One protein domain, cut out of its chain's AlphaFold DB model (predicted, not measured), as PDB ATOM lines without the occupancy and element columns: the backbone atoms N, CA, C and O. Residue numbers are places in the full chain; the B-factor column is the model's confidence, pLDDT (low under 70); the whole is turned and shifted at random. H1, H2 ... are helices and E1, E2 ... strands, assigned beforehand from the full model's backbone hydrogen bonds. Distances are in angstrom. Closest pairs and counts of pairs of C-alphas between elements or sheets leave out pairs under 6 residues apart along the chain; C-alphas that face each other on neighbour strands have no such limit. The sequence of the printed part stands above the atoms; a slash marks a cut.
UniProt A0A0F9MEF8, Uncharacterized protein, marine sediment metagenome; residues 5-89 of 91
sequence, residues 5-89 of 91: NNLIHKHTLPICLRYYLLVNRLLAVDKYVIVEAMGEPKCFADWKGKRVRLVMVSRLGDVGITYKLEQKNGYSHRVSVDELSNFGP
ATOM      1  N   ASN A   5     -33.816  46.708  30.086       88.56
ATOM      2  CA  ASN A   5     -32.375  46.924  30.286       88.56
ATOM      3  C   ASN A   5     -31.831  46.137  31.494       88.56
ATOM      4  O   ASN A   5     -30.730  45.603  31.424       88.56
ATOM      5  N   ASN A   6     -32.614  45.988  32.569       91.12
ATOM      6  CA  ASN A   6     -32.184  45.203  33.728       91.12
ATOM      7  C   ASN A   6     -32.063  43.719  33.359       91.12
ATOM      8  O   ASN A   6     -31.144  43.048  33.815       91.12
ATOM      9  N   LEU A   7     -32.958  43.214  32.503       91.31
ATOM     10  CA  LEU A   7     -32.918  41.834  32.013       91.31
ATOM     11  C   LEU A   7     -31.707  41.591  31.098       91.31
ATOM     12  O   LEU A   7     -31.042  40.568  31.238       91.31
ATOM     13  N   ILE A   8     -31.369  42.541  30.218       92.81
ATOM     14  CA  ILE A   8     -30.198  42.446  29.323       92.81
ATOM     15  C   ILE A   8     -28.897  42.270  30.122       92.81
ATOM     16  O   ILE A   8     -28.047  41.463  29.746       92.81
ATOM     17  N   HIS A   9     -28.758  42.972  31.247       92.31
ATOM     18  CA  HIS A   9     -27.550  42.932  32.080       92.31
ATOM     19  C   HIS A   9     -27.607  41.896  33.220       92.31
ATOM     20  O   HIS A   9     -26.641  41.736  33.964       92.31
ATOM     21  N   LYS A  10     -28.704  41.142  33.366       93.19
ATOM     22  CA  LYS A  10     -28.855  40.127  34.420       93.19
ATOM     23  C   LYS A  10     -28.132  38.836  34.034       93.19
ATOM     24  O   LYS A  10     -28.700  37.972  33.374       93.19
ATOM     25  N   HIS A  11     -26.886  38.674  34.478       92.19
ATOM     26  CA  HIS A  11     -26.025  37.532  34.122       92.19
ATOM     27  C   HIS A  11     -26.577  36.149  34.498       92.19
ATOM     28  O   HIS A  11     -26.160  35.159  33.905       92.19
ATOM     29  N   THR A  12     -27.539  36.074  35.421       94.12
ATOM     30  CA  THR A  12     -28.233  34.823  35.757       94.12
ATOM     31  C   THR A  12     -29.216  34.370  34.671       94.12
ATOM     32  O   THR A  12     -29.702  33.247  34.732       94.12
ATOM     33  N   LEU A  13     -29.558  35.230  33.701       94.62
ATOM     34  CA  LEU A  13     -30.414  34.870  32.573       94.62
ATOM     35  C   LEU A  13     -29.603  34.236  31.430       94.62
ATOM     36  O   LEU A  13     -28.467  34.658  31.162       94.62
ATOM     37  N   PRO A  14     -30.195  33.280  30.690       95.75
ATOM     38  CA  PRO A  14     -29.547  32.639  29.551       95.75
ATOM     39  C   PRO A  14     -29.048  33.636  28.500       95.75
ATOM     40  O   PRO A  14     -29.688  34.652  28.220       95.75
ATOM     41  N   ILE A  15     -27.897  33.332  27.892       95.12
ATOM     42  CA  ILE A  15     -27.260  34.202  26.888       95.12
ATOM     43  C   ILE A  15     -28.179  34.407  25.679       95.12
ATOM     44  O   ILE A  15     -28.287  35.531  25.200       95.12
ATOM     45  N   CYS A  16     -28.889  33.366  25.228       94.94
ATOM     46  CA  CYS A  16     -29.830  33.467  24.108       94.94
ATOM     47  C   CYS A  16     -30.926  34.510  24.369       94.94
ATOM     48  O   CYS A  16     -31.230  35.309  23.487       94.94
ATOM     49  N   LEU A  17     -31.456  34.561  25.594       96.25
ATOM     50  CA  LEU A  17     -32.452  35.544  26.000       96.25
ATOM     51  C   LEU A  17     -31.842  36.945  26.052       96.25
ATOM     52  O   LEU A  17     -32.376  37.863  25.440       96.25
ATOM     53  N   ARG A  18     -30.702  37.120  26.732       95.62
ATOM     54  CA  ARG A  18     -30.042  38.433  26.833       95.62
ATOM     55  C   ARG A  18     -29.668  39.000  25.464       95.62
ATOM     56  O   ARG A  18     -29.929  40.171  25.206       95.62
ATOM     57  N   TYR A  19     -29.121  38.168  24.580       94.62
ATOM     58  CA  TYR A  19     -28.790  38.538  23.204       94.62
ATOM     59  C   TYR A  19     -30.040  38.892  22.395       94.62
ATOM     60  O   TYR A  19     -30.082  39.939  21.750       94.62
ATOM     61  N   TYR A  20     -31.095  38.075  22.487       95.44
ATOM     62  CA  TYR A  20     -32.368  38.356  21.830       95.44
ATOM     63  C   TYR A  20     -32.961  39.699  22.274       95.44
ATOM     64  O   TYR A  20     -33.374  40.496  21.429       95.44
ATOM     65  N   LEU A  21     -32.969  39.974  23.584       95.19
ATOM     66  CA  LEU A  21     -33.437  41.242  24.144       95.19
ATOM     67  C   LEU A  21     -32.582  42.415  23.658       95.19
ATOM     68  O   LEU A  21     -33.138  43.420  23.227       95.19
ATOM     69  N   LEU A  22     -31.253  42.281  23.679       93.88
ATOM     70  CA  LEU A  22     -30.327  43.318  23.227       93.88
ATOM     71  C   LEU A  22     -30.589  43.700  21.766       93.88
ATOM     72  O   LEU A  22     -30.893  44.856  21.482       93.88
ATOM     73  N   VAL A  23     -30.543  42.728  20.851       93.19
ATOM     74  CA  VAL A  23     -30.682  42.979  19.407       93.19
ATOM     75  C   VAL A  23     -32.056  43.550  19.062       93.19
ATOM     76  O   VAL A  23     -32.164  44.467  18.253       93.19
ATOM     77  N   ASN A  24     -33.129  43.062  19.691       91.88
ATOM     78  CA  ASN A  24     -34.479  43.570  19.430       91.88
ATOM     79  C   ASN A  24     -34.780  44.921  20.107       91.88
ATOM     80  O   ASN A  24     -35.838  45.497  19.855       91.88
ATOM     81  N   ARG A  25     -33.873  45.445  20.944       90.81
ATOM     82  CA  ARG A  25     -33.968  46.786  21.549       90.81
ATOM     83  C   ARG A  25     -33.170  47.856  20.805       90.81
ATOM     84  O   ARG A  25     -33.409  49.035  21.079       90.81
ATOM     85  N   LEU A  26     -32.272  47.453  19.906       90.19
ATOM     86  CA  LEU A  26     -31.515  48.353  19.039       90.19
ATOM     87  C   LEU A  26     -32.441  49.173  18.131       90.19
ATOM     88  O   LEU A  26     -33.599  48.811  17.896       90.19
ATOM     89  N   LEU A  27     -31.917  50.281  17.605       89.81
ATOM     90  CA  LEU A  27     -32.584  50.999  16.524       89.81
ATOM     91  C   LEU A  27     -32.712  50.081  15.307       89.81
ATOM     92  O   LEU A  27     -31.910  49.169  15.114       89.81
ATOM     93  N   ALA A  28     -33.718  50.330  14.469       87.88
ATOM     94  CA  ALA A  28     -33.970  49.491  13.299       87.88
ATOM     95  C   ALA A  28     -32.744  49.392  12.371       87.88
ATOM     96  O   ALA A  28     -32.457  48.309  11.870       87.88
ATOM     97  N   VAL A  29     -32.006  50.498  12.204       91.06
ATOM     98  CA  VAL A  29     -30.777  50.545  11.399       91.06
ATOM     99  C   VAL A  29     -29.666  49.675  11.992       91.06
ATOM    100  O   VAL A  29     -29.115  48.833  11.291       91.06
ATOM    101  N   ASP A  30     -29.407  49.780  13.294       92.81
ATOM    102  CA  ASP A  30     -28.365  48.991  13.962       92.81
ATOM    103  C   ASP A  30     -28.730  47.504  13.996       92.81
ATOM    104  O   ASP A  30     -27.892  46.627  13.788       92.81
ATOM    105  N   LYS A  31     -30.017  47.206  14.216       91.75
ATOM    106  CA  LYS A  31     -30.542  45.841  14.164       91.75
ATOM    107  C   LYS A  31     -30.314  45.220  12.790       91.75
ATOM    108  O   LYS A  31     -29.957  44.048  12.727       91.75
ATOM    109  N   TYR A  32     -30.529  45.979  11.716       91.25
ATOM    110  CA  TYR A  32     -30.343  45.490  10.352       91.25
ATOM    111  C   TYR A  32     -28.906  45.012  10.122       91.25
ATOM    112  O   TYR A  32     -28.717  43.879   9.693       91.25
ATOM    113  N   VAL A  33     -27.913  45.811  10.529       92.88
ATOM    114  CA  VAL A  33     -26.484  45.467  10.406       92.88
ATOM    115  C   VAL A  33     -26.153  44.158  11.132       92.88
ATOM    116  O   VAL A  33     -25.504  43.275  10.574       92.88
ATOM    117  N   ILE A  34     -26.632  43.992  12.370       91.88
ATOM    118  CA  ILE A  34     -26.389  42.764  13.145       91.88
ATOM    119  C   ILE A  34     -27.074  41.552  12.505       91.88
ATOM    120  O   ILE A  34     -26.478  40.480  12.417       91.88
ATOM    121  N   VAL A  35     -28.323  41.707  12.061       90.75
ATOM    122  CA  VAL A  35     -29.100  40.616  11.460       90.75
ATOM    123  C   VAL A  35     -28.524  40.192  10.110       90.75
ATOM    124  O   VAL A  35     -28.555  39.005   9.797       90.75
ATOM    125  N   GLU A  36     -27.971  41.118   9.331       93.44
ATOM    126  CA  GLU A  36     -27.284  40.811   8.076       93.44
ATOM    127  C   GLU A  36     -25.991  40.017   8.319       93.44
ATOM    128  O   GLU A  36     -25.750  39.012   7.653       93.44
ATOM    129  N   ALA A  37     -25.195  40.406   9.321       92.50
ATOM    130  CA  ALA A  37     -23.920  39.757   9.619       92.50
ATOM    131  C   ALA A  37     -24.055  38.412  10.358       92.50
ATOM    132  O   ALA A  37     -23.260  37.500  10.137       92.50
ATOM    133  N   MET A  38     -25.026  38.286  11.269       91.38
ATOM    134  CA  MET A  38     -25.128  37.156  12.208       91.38
ATOM    135  C   MET A  38     -26.446  36.379  12.124       91.38
ATOM    136  O   MET A  38     -26.617  35.375  12.820       91.38
ATOM    137  N   GLY A  39     -27.388  36.827  11.298       90.94
ATOM    138  CA  GLY A  39     -28.735  36.277  11.239       90.94
ATOM    139  C   GLY A  39     -29.671  36.812  12.328       90.94
ATOM    140  O   GLY A  39     -29.282  37.454  13.306       90.94
ATOM    141  N   GLU A  40     -30.964  36.543  12.145       89.50
ATOM    142  CA  GLU A  40     -32.013  36.966  13.074       89.50
ATOM    143  C   GLU A  40     -31.913  36.176  14.393       89.50
ATOM    144  O   GLU A  40     -31.991  34.942  14.365       89.50
ATOM    145  N   PRO A  41     -31.787  36.841  15.559       93.12
ATOM    146  CA  PRO A  41     -31.719  36.138  16.830       93.12
ATOM    147  C   PRO A  41     -33.040  35.421  17.098       93.12
ATOM    148  O   PRO A  41     -34.116  36.026  17.076       93.12
ATOM    149  N   LYS A  42     -32.956  34.131  17.418       95.25
ATOM    150  CA  LYS A  42     -34.096  33.341  17.879       95.25
ATOM    151  C   LYS A  42     -33.950  33.042  19.365       95.25
ATOM    152  O   LYS A  42     -32.863  32.740  19.852       95.25
ATOM    153  N   CYS A  43     -35.066  33.124  20.078       97.12
ATOM    154  CA  CYS A  43     -35.166  32.674  21.454       97.12
ATOM    155  C   CYS A  43     -36.523  32.004  21.648       97.12
ATOM    156  O   CYS A  43     -37.558  32.509  21.200       97.12
ATOM    157  N   PHE A  44     -36.488  30.855  22.299       98.12
ATOM    158  CA  PHE A  44     -37.632  30.032  22.628       98.12
ATOM    159  C   PHE A  44     -37.681  29.844  24.134       98.12
ATOM    160  O   PHE A  44     -36.656  29.953  24.804       98.12
ATOM    161  N   ALA A  45     -38.868  29.580  24.655       98.25
ATOM    162  CA  ALA A  45     -39.108  29.356  26.069       98.25
ATOM    163  C   ALA A  45     -40.338  28.470  26.252       98.25
ATOM    164  O   ALA A  45     -41.104  28.258  25.310       98.25
ATOM    165  N   ASP A  46     -40.555  28.010  27.475       98.38
ATOM    166  CA  ASP A  46     -41.765  27.302  27.855       98.38
ATOM    167  C   ASP A  46     -42.705  28.256  28.591       98.38
ATOM    168  O   ASP A  46     -42.313  28.936  29.546       98.38
ATOM    169  N   TRP A  47     -43.964  28.291  28.149       97.94
ATOM    170  CA  TRP A  47     -45.050  29.031  28.783       97.94
ATOM    171  C   TRP A  47     -46.251  28.114  28.971       97.94
ATOM    172  O   TRP A  47     -46.744  27.523  28.008       97.94
ATOM    173  N   LYS A  48     -46.722  27.973  30.216       96.56
ATOM    174  CA  LYS A  48     -47.857  27.098  30.572       96.56
ATOM    175  C   LYS A  48     -47.725  25.677  29.992       96.56
ATOM    176  O   LYS A  48     -48.677  25.126  29.443       96.56
ATOM    177  N   GLY A  49     -46.520  25.110  30.084       96.19
ATOM    178  CA  GLY A  49     -46.208  23.754  29.617       96.19
ATOM    179  C   GLY A  49     -46.088  23.595  28.097       96.19
ATOM    180  O   GLY A  49     -46.051  22.468  27.615       96.19
ATOM    181  N   LYS A  50     -46.047  24.689  27.328       97.19
ATOM    182  CA  LYS A  50     -45.902  24.656  25.868       97.19
ATOM    183  C   LYS A  50     -44.687  25.443  25.411       97.19
ATOM    184  O   LYS A  50     -44.436  26.541  25.907       97.19
ATOM    185  N   ARG A  51     -44.005  24.915  24.394       97.81
ATOM    186  CA  ARG A  51     -42.919  25.619  23.722       97.81
ATOM    187  C   ARG A  51     -43.452  26.806  22.929       97.81
ATOM    188  O   ARG A  51     -44.425  26.676  22.183       97.81
ATOM    189  N   VAL A  52     -42.801  27.952  23.073       98.06
ATOM    190  CA  VAL A  52     -43.126  29.191  22.366       98.06
ATOM    191  C   VAL A  52     -41.871  29.861  21.826       98.06
ATOM    192  O   VAL A  52     -40.787  29.731  22.390       98.06
ATOM    193  N   ARG A  53     -42.027  30.622  20.741       97.75
ATOM    194  CA  ARG A  53     -41.000  31.526  20.217       97.75
ATOM    195  C   ARG A  53     -41.266  32.951  20.677       97.75
ATOM    196  O   ARG A  53     -42.405  33.416  20.614       97.75
ATOM    197  N   LEU A  54     -40.210  33.660  21.060       97.19
ATOM    198  CA  LEU A  54     -40.244  35.102  21.263       97.19
ATOM    199  C   LEU A  54     -40.173  35.812  19.901       97.19
ATOM    200  O   LEU A  54     -39.312  35.517  19.069       97.19
ATOM    201  N   VAL A  55     -41.074  36.767  19.680       96.06
ATOM    202  CA  VAL A  55     -41.229  37.505  18.406       96.06
ATOM    203  C   VAL A  55     -41.310  39.022  18.588       96.06
ATOM    204  O   VAL A  55     -41.403  39.767  17.618       96.06
ATOM    205  N   MET A  56     -41.302  39.503  19.830       93.50
ATOM    206  CA  MET A  56     -41.331  40.929  20.146       93.50
ATOM    207  C   MET A  56     -40.700  41.169  21.515       93.50
ATOM    208  O   MET A  56     -40.864  40.357  22.425       93.50
ATOM    209  N   VAL A  57     -40.015  42.302  21.663       93.62
ATOM    210  CA  VAL A  57     -39.477  42.780  22.939       93.62
ATOM    211  C   VAL A  57     -40.010  44.172  23.203       93.62
ATOM    212  O   VAL A  57     -39.854  45.074  22.380       93.62
ATOM    213  N   SER A  58     -40.593  44.368  24.378       90.38
ATOM    214  CA  SER A  58     -40.991  45.688  24.842       90.38
ATOM    215  C   SER A  58     -39.962  46.263  25.824       90.38
ATOM    216  O   SER A  58     -39.163  45.554  26.438       90.38
ATOM    217  N   ARG A  59     -39.960  47.595  25.977       85.25
ATOM    218  CA  ARG A  59     -39.099  48.304  26.950       85.25
ATOM    219  C   ARG A  59     -39.414  47.915  28.393       85.25
ATOM    220  O   ARG A  59     -38.559  47.962  29.271       85.25
ATOM    221  N   LEU A  60     -40.648  47.494  28.597       85.81
ATOM    222  CA  LEU A  60     -41.300  47.260  29.867       85.81
ATOM    223  C   LEU A  60     -41.042  45.847  30.442       85.81
ATOM    224  O   LEU A  60     -41.616  45.489  31.465       85.81
ATOM    225  N   GLY A  61     -40.122  45.086  29.830       82.12
ATOM    226  CA  GLY A  61     -39.648  43.788  30.334       82.12
ATOM    227  C   GLY A  61     -40.525  42.598  29.977       82.12
ATOM    228  O   GLY A  61     -40.290  41.484  30.436       82.12
ATOM    229  N   ASP A  62     -41.525  42.837  29.147       92.44
ATOM    230  CA  ASP A  62     -42.409  41.842  28.589       92.44
ATOM    231  C   ASP A  62     -42.065  41.541  27.127       92.44
ATOM    232  O   ASP A  62     -41.503  42.365  26.392       92.44
ATOM    233  N   VAL A  63     -42.401  40.324  26.713       95.62
ATOM    234  CA  VAL A  63     -42.113  39.788  25.384       95.62
ATOM    235  C   VAL A  63     -43.390  39.293  24.723       95.62
ATOM    236  O   VAL A  63     -44.310  38.799  25.378       95.62
ATOM    237  N   GLY A  64     -43.455  39.440  23.403       96.75
ATOM    238  CA  GLY A  64     -44.484  38.794  22.598       96.75
ATOM    239  C   GLY A  64     -44.079  37.357  22.304       96.75
ATOM    240  O   GLY A  64     -42.973  37.126  21.813       96.75
ATOM    241  N   ILE A  65     -44.977  36.411  22.573       97.69
ATOM    242  CA  ILE A  65     -44.774  34.979  22.338       97.69
ATOM    243  C   ILE A  65     -45.779  34.420  21.328       97.69
ATOM    244  O   ILE A  65     -46.920  34.881  21.227       97.69
ATOM    245  N   THR A  66     -45.363  33.395  20.588       97.56
ATOM    246  CA  THR A  66     -46.209  32.644  19.654       97.56
ATOM    247  C   THR A  66     -45.941  31.145  19.757       97.56
ATOM    248  O   THR A  66     -44.805  30.718  19.957       97.56
ATOM    249  N   TYR A  67     -46.987  30.338  19.582       96.69
ATOM    250  CA  TYR A  67     -46.872  28.879  19.477       96.69
ATOM    251  C   TYR A  67     -46.423  28.423  18.079       96.69
ATOM    252  O   TYR A  67     -46.018  27.280  17.894       96.69
ATOM    253  N   LYS A  68     -46.495  29.308  17.077       96.19
ATOM    254  CA  LYS A  68     -46.028  29.035  15.713       96.19
ATOM    255  C   LYS A  68     -44.523  29.289  15.651       96.19
ATOM    256  O   LYS A  68     -44.096  30.413  15.416       96.19
ATOM    257  N   LEU A  69     -43.726  28.251  15.880       95.44
ATOM    258  CA  LEU A  69     -42.282  28.366  16.140       95.44
ATOM    259  C   LEU A  69     -41.476  28.981  14.977       95.44
ATOM    260  O   LEU A  69     -40.476  29.657  15.208       95.44
ATOM    261  N   GLU A  70     -41.954  28.874  13.736       93.50
ATOM    262  CA  GLU A  70     -41.310  29.511  12.576       93.50
ATOM    263  C   GLU A  70     -41.773  30.952  12.309       93.50
ATOM    264  O   GLU A  70     -41.144  31.685  11.542       93.50
ATOM    265  N   GLN A  71     -42.830  31.411  12.981       90.19
ATOM    266  CA  GLN A  71     -43.376  32.748  12.781       90.19
ATOM    267  C   GLN A  71     -42.402  33.818  13.289       90.19
ATOM    268  O   GLN A  71     -41.946  33.776  14.429       90.19
ATOM    269  N   LYS A  72     -42.089  34.790  12.426       85.50
ATOM    270  CA  LYS A  72     -41.176  35.898  12.747       85.50
ATOM    271  C   LYS A  72     -41.872  37.074  13.425       85.50
ATOM    272  O   LYS A  72     -41.312  37.680  14.329       85.50
ATOM    273  N   ASN A  73     -43.098  37.371  12.995       86.69
ATOM    274  CA  ASN A  73     -43.837  38.573  13.376       86.69
ATOM    275  C   ASN A  73     -45.232  38.222  13.895       86.69
ATOM    276  O   ASN A  73     -45.819  37.224  13.484       86.69
ATOM    277  N   GLY A  74     -45.788  39.088  14.742       89.12
ATOM    278  CA  GLY A  74     -47.099  38.891  15.362       89.12
ATOM    279  C   GLY A  74     -47.034  37.897  16.520       89.12
ATOM    280  O   GLY A  74     -46.455  36.822  16.396       89.12
ATOM    281  N   TYR A  75     -47.623  38.259  17.656       93.56
ATOM    282  CA  TYR A  75     -47.639  37.441  18.868       93.56
ATOM    283  C   TYR A  75     -49.069  37.031  19.223       93.56
ATOM    284  O   TYR A  75     -50.020  37.749  18.924       93.56
ATOM    285  N   SER A  76     -49.215  35.877  19.871       92.75
ATOM    286  CA  SER A  76     -50.490  35.424  20.440       92.75
ATOM    287  C   SER A  76     -50.712  36.011  21.831       92.75
ATOM    288  O   SER A  76     -51.833  36.357  22.186       92.75
ATOM    289  N   HIS A  77     -49.636  36.139  22.612       96.50
ATOM    290  CA  HIS A  77     -49.682  36.669  23.972       96.50
ATOM    291  C   HIS A  77     -48.493  37.581  24.245       96.50
ATOM    292  O   HIS A  77     -47.438  37.453  23.621       96.50
ATOM    293  N   ARG A  78     -48.680  38.487  25.201       95.94
ATOM    294  CA  ARG A  78     -47.641  39.353  25.748       95.94
ATOM    295  C   ARG A  78     -47.498  39.014  27.224       95.94
ATOM    296  O   ARG A  78     -48.487  39.079  27.948       95.94
ATOM    297  N   VAL A  79     -46.311  38.578  27.628       95.69
ATOM    298  CA  VAL A  79     -46.061  38.001  28.957       95.69
ATOM    299  C   VAL A  79     -44.778  38.564  29.545       95.69
ATOM    300  O   VAL A  79     -43.875  38.958  28.799       95.69
ATOM    301  N   SER A  80     -44.684  38.607  30.872       94.12
ATOM    302  CA  SER A  80     -43.425  38.945  31.534       94.12
ATOM    303  C   SER A  80     -42.378  37.868  31.251       94.12
ATOM    304  O   SER A  80     -42.695  36.681  31.203       94.12
ATOM    305  N   VAL A  81     -41.109  38.261  31.120       93.88
ATOM    306  CA  VAL A  81     -39.997  37.298  31.030       93.88
ATOM    307  C   VAL A  81     -39.950  36.374  32.253       93.88
ATOM    308  O   VAL A  81     -39.571  35.216  32.119       93.88
ATOM    309  N   ASP A  82     -40.390  36.853  33.418       92.75
ATOM    310  CA  ASP A  82     -40.430  36.061  34.653       92.75
ATOM    311  C   ASP A  82     -41.516  34.957  34.636       92.75
ATOM    312  O   ASP A  82     -41.476  34.048  35.459       92.75
ATOM    313  N   GLU A  83     -42.474  35.001  33.700       95.50
ATOM    314  CA  GLU A  83     -43.485  33.943  33.505       95.50
ATOM    315  C   GLU A  83     -43.003  32.811  32.582       95.50
ATOM    316  O   GLU A  83     -43.725  31.839  32.343       95.50
ATOM    317  N   LEU A  84     -41.808  32.959  32.013       96.50
ATOM    318  CA  LEU A  84     -41.221  32.037  31.053       96.50
ATOM    319  C   LEU A  84     -40.098  31.231  31.702       96.50
ATOM    320  O   LEU A  84     -39.420  31.677  32.628       96.50
ATOM    321  N   SER A  85     -39.873  30.032  31.182       97.25
ATOM    322  CA  SER A  85     -38.821  29.136  31.667       97.25
ATOM    323  C   SER A  85     -38.129  28.415  30.511       97.25
ATOM    324  O   SER A  85     -38.528  28.560  29.358       97.25
ATOM    325  N   ASN A  86     -37.071  27.658  30.816       97.12
ATOM    326  CA  ASN A  86     -36.390  26.780  29.858       97.12
ATOM    327  C   ASN A  86     -35.967  27.481  28.547       97.12
ATOM    328  O   ASN A  86     -36.247  27.013  27.440       97.12
ATOM    329  N   PHE A  87     -35.337  28.654  28.653       97.69
ATOM    330  CA  PHE A  87     -34.971  29.425  27.467       97.69
ATOM    331  C   PHE A  87     -33.908  28.715  26.623       97.69
ATOM    332  O   PHE A  87     -32.917  28.216  27.155       97.69
ATOM    333  N   GLY A  88     -34.060  28.752  25.299       97.06
ATOM    334  CA  GLY A  88     -33.116  28.136  24.366       97.06
ATOM    335  C   GLY A  88     -33.078  28.819  22.996       97.06
ATOM    336  O   GLY A  88     -33.992  29.568  22.651       97.06
ATOM    337  N   PRO A  89     -32.009  28.601  22.209       94.94
ATOM    338  CA  PRO A  89     -31.912  29.091  20.832       94.94
ATOM    339  C   PRO A  89     -32.680  28.213  19.831       94.94
ATOM    340  O   PRO A  89     -32.886  28.633  18.694       94.94
TER     341      PRO A  89
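Overview. This is residues 5 to 89 of the 91 residues of an uncharacterized protein of marine sediment metagenome (UniProt A0A0F9MEF8). A strongly twisted, curled sheet of five strands, open between its edge strands E4 and E5, has helix H2 packed on it along E2. H3 folds back from H2 at one end of the longest axis, and the short H1 packs on H2, apart from the sheet. The printed part has 85 residues, in chain order H1 H2 H3 E1 E2 E3 E4 E5; the sheet order is E4 E3 E2 E1 E5, all antiparallel, and the class is mixed. It is compact, with a radius of gyration of the C-alphas of 12.0 A and spans of 35 by 27 by 21 A.

Arrangement. E1, residues 44 to 47, E2, 50 to 57, E3, 62 to 66, and E4, 77 to 80, form a meander, each strand the antiparallel neighbour of the one before. Within hydrogen-bond range are N 52 and O 45 at 2.8 A, N 55 and O 64 at 2.9 A, and N 63 and O 79 at 2.9 A. E5, residues 85 to 88, pairs with E1 through N 44 and O 88, 2.8 A. H2, residues 15 to 25, is on the sheet at a height of 8.6 A, over E2, along the strands at 19 degrees on the local plane; the closest C-alphas of H2 and E2 are Asn 24 and Val 57, 6.2 A. H3, residues 28 to 38, only just touches H2, with 3 pairs of C-alphas within 8 A, the closest Val 23 and Lys 31, 6.0 A; this helical hairpin runs opposite ways at 37 degrees, only just a steep tilt. H1, residues 5 to 8, touches H2, the closest C-alphas being Ile 8 and Arg 18, 4.7 A. In H2 and H3 every O i to N i+4 pair is within hydrogen-bond range; H1 is too short for one.

Along the chain. E2 measures 19.5 A from C-alpha 50 at (-45.902, 24.656, 25.868) to C-alpha 57; E3 measures 13.4 A, and H2 and H3 15.2 A each. H1 begins at C-alpha 5, (-32.375, 46.924, 30.286), and E5 ends at C-alpha 88, (-33.116, 28.136, 24.366).

Size, cuts and confidence. The C-alphas farthest apart, Val 29 and Gly 49, are 35.9 A apart. The printed part has no cut, no link is long, and no printed residue is under 70 in pLDDT.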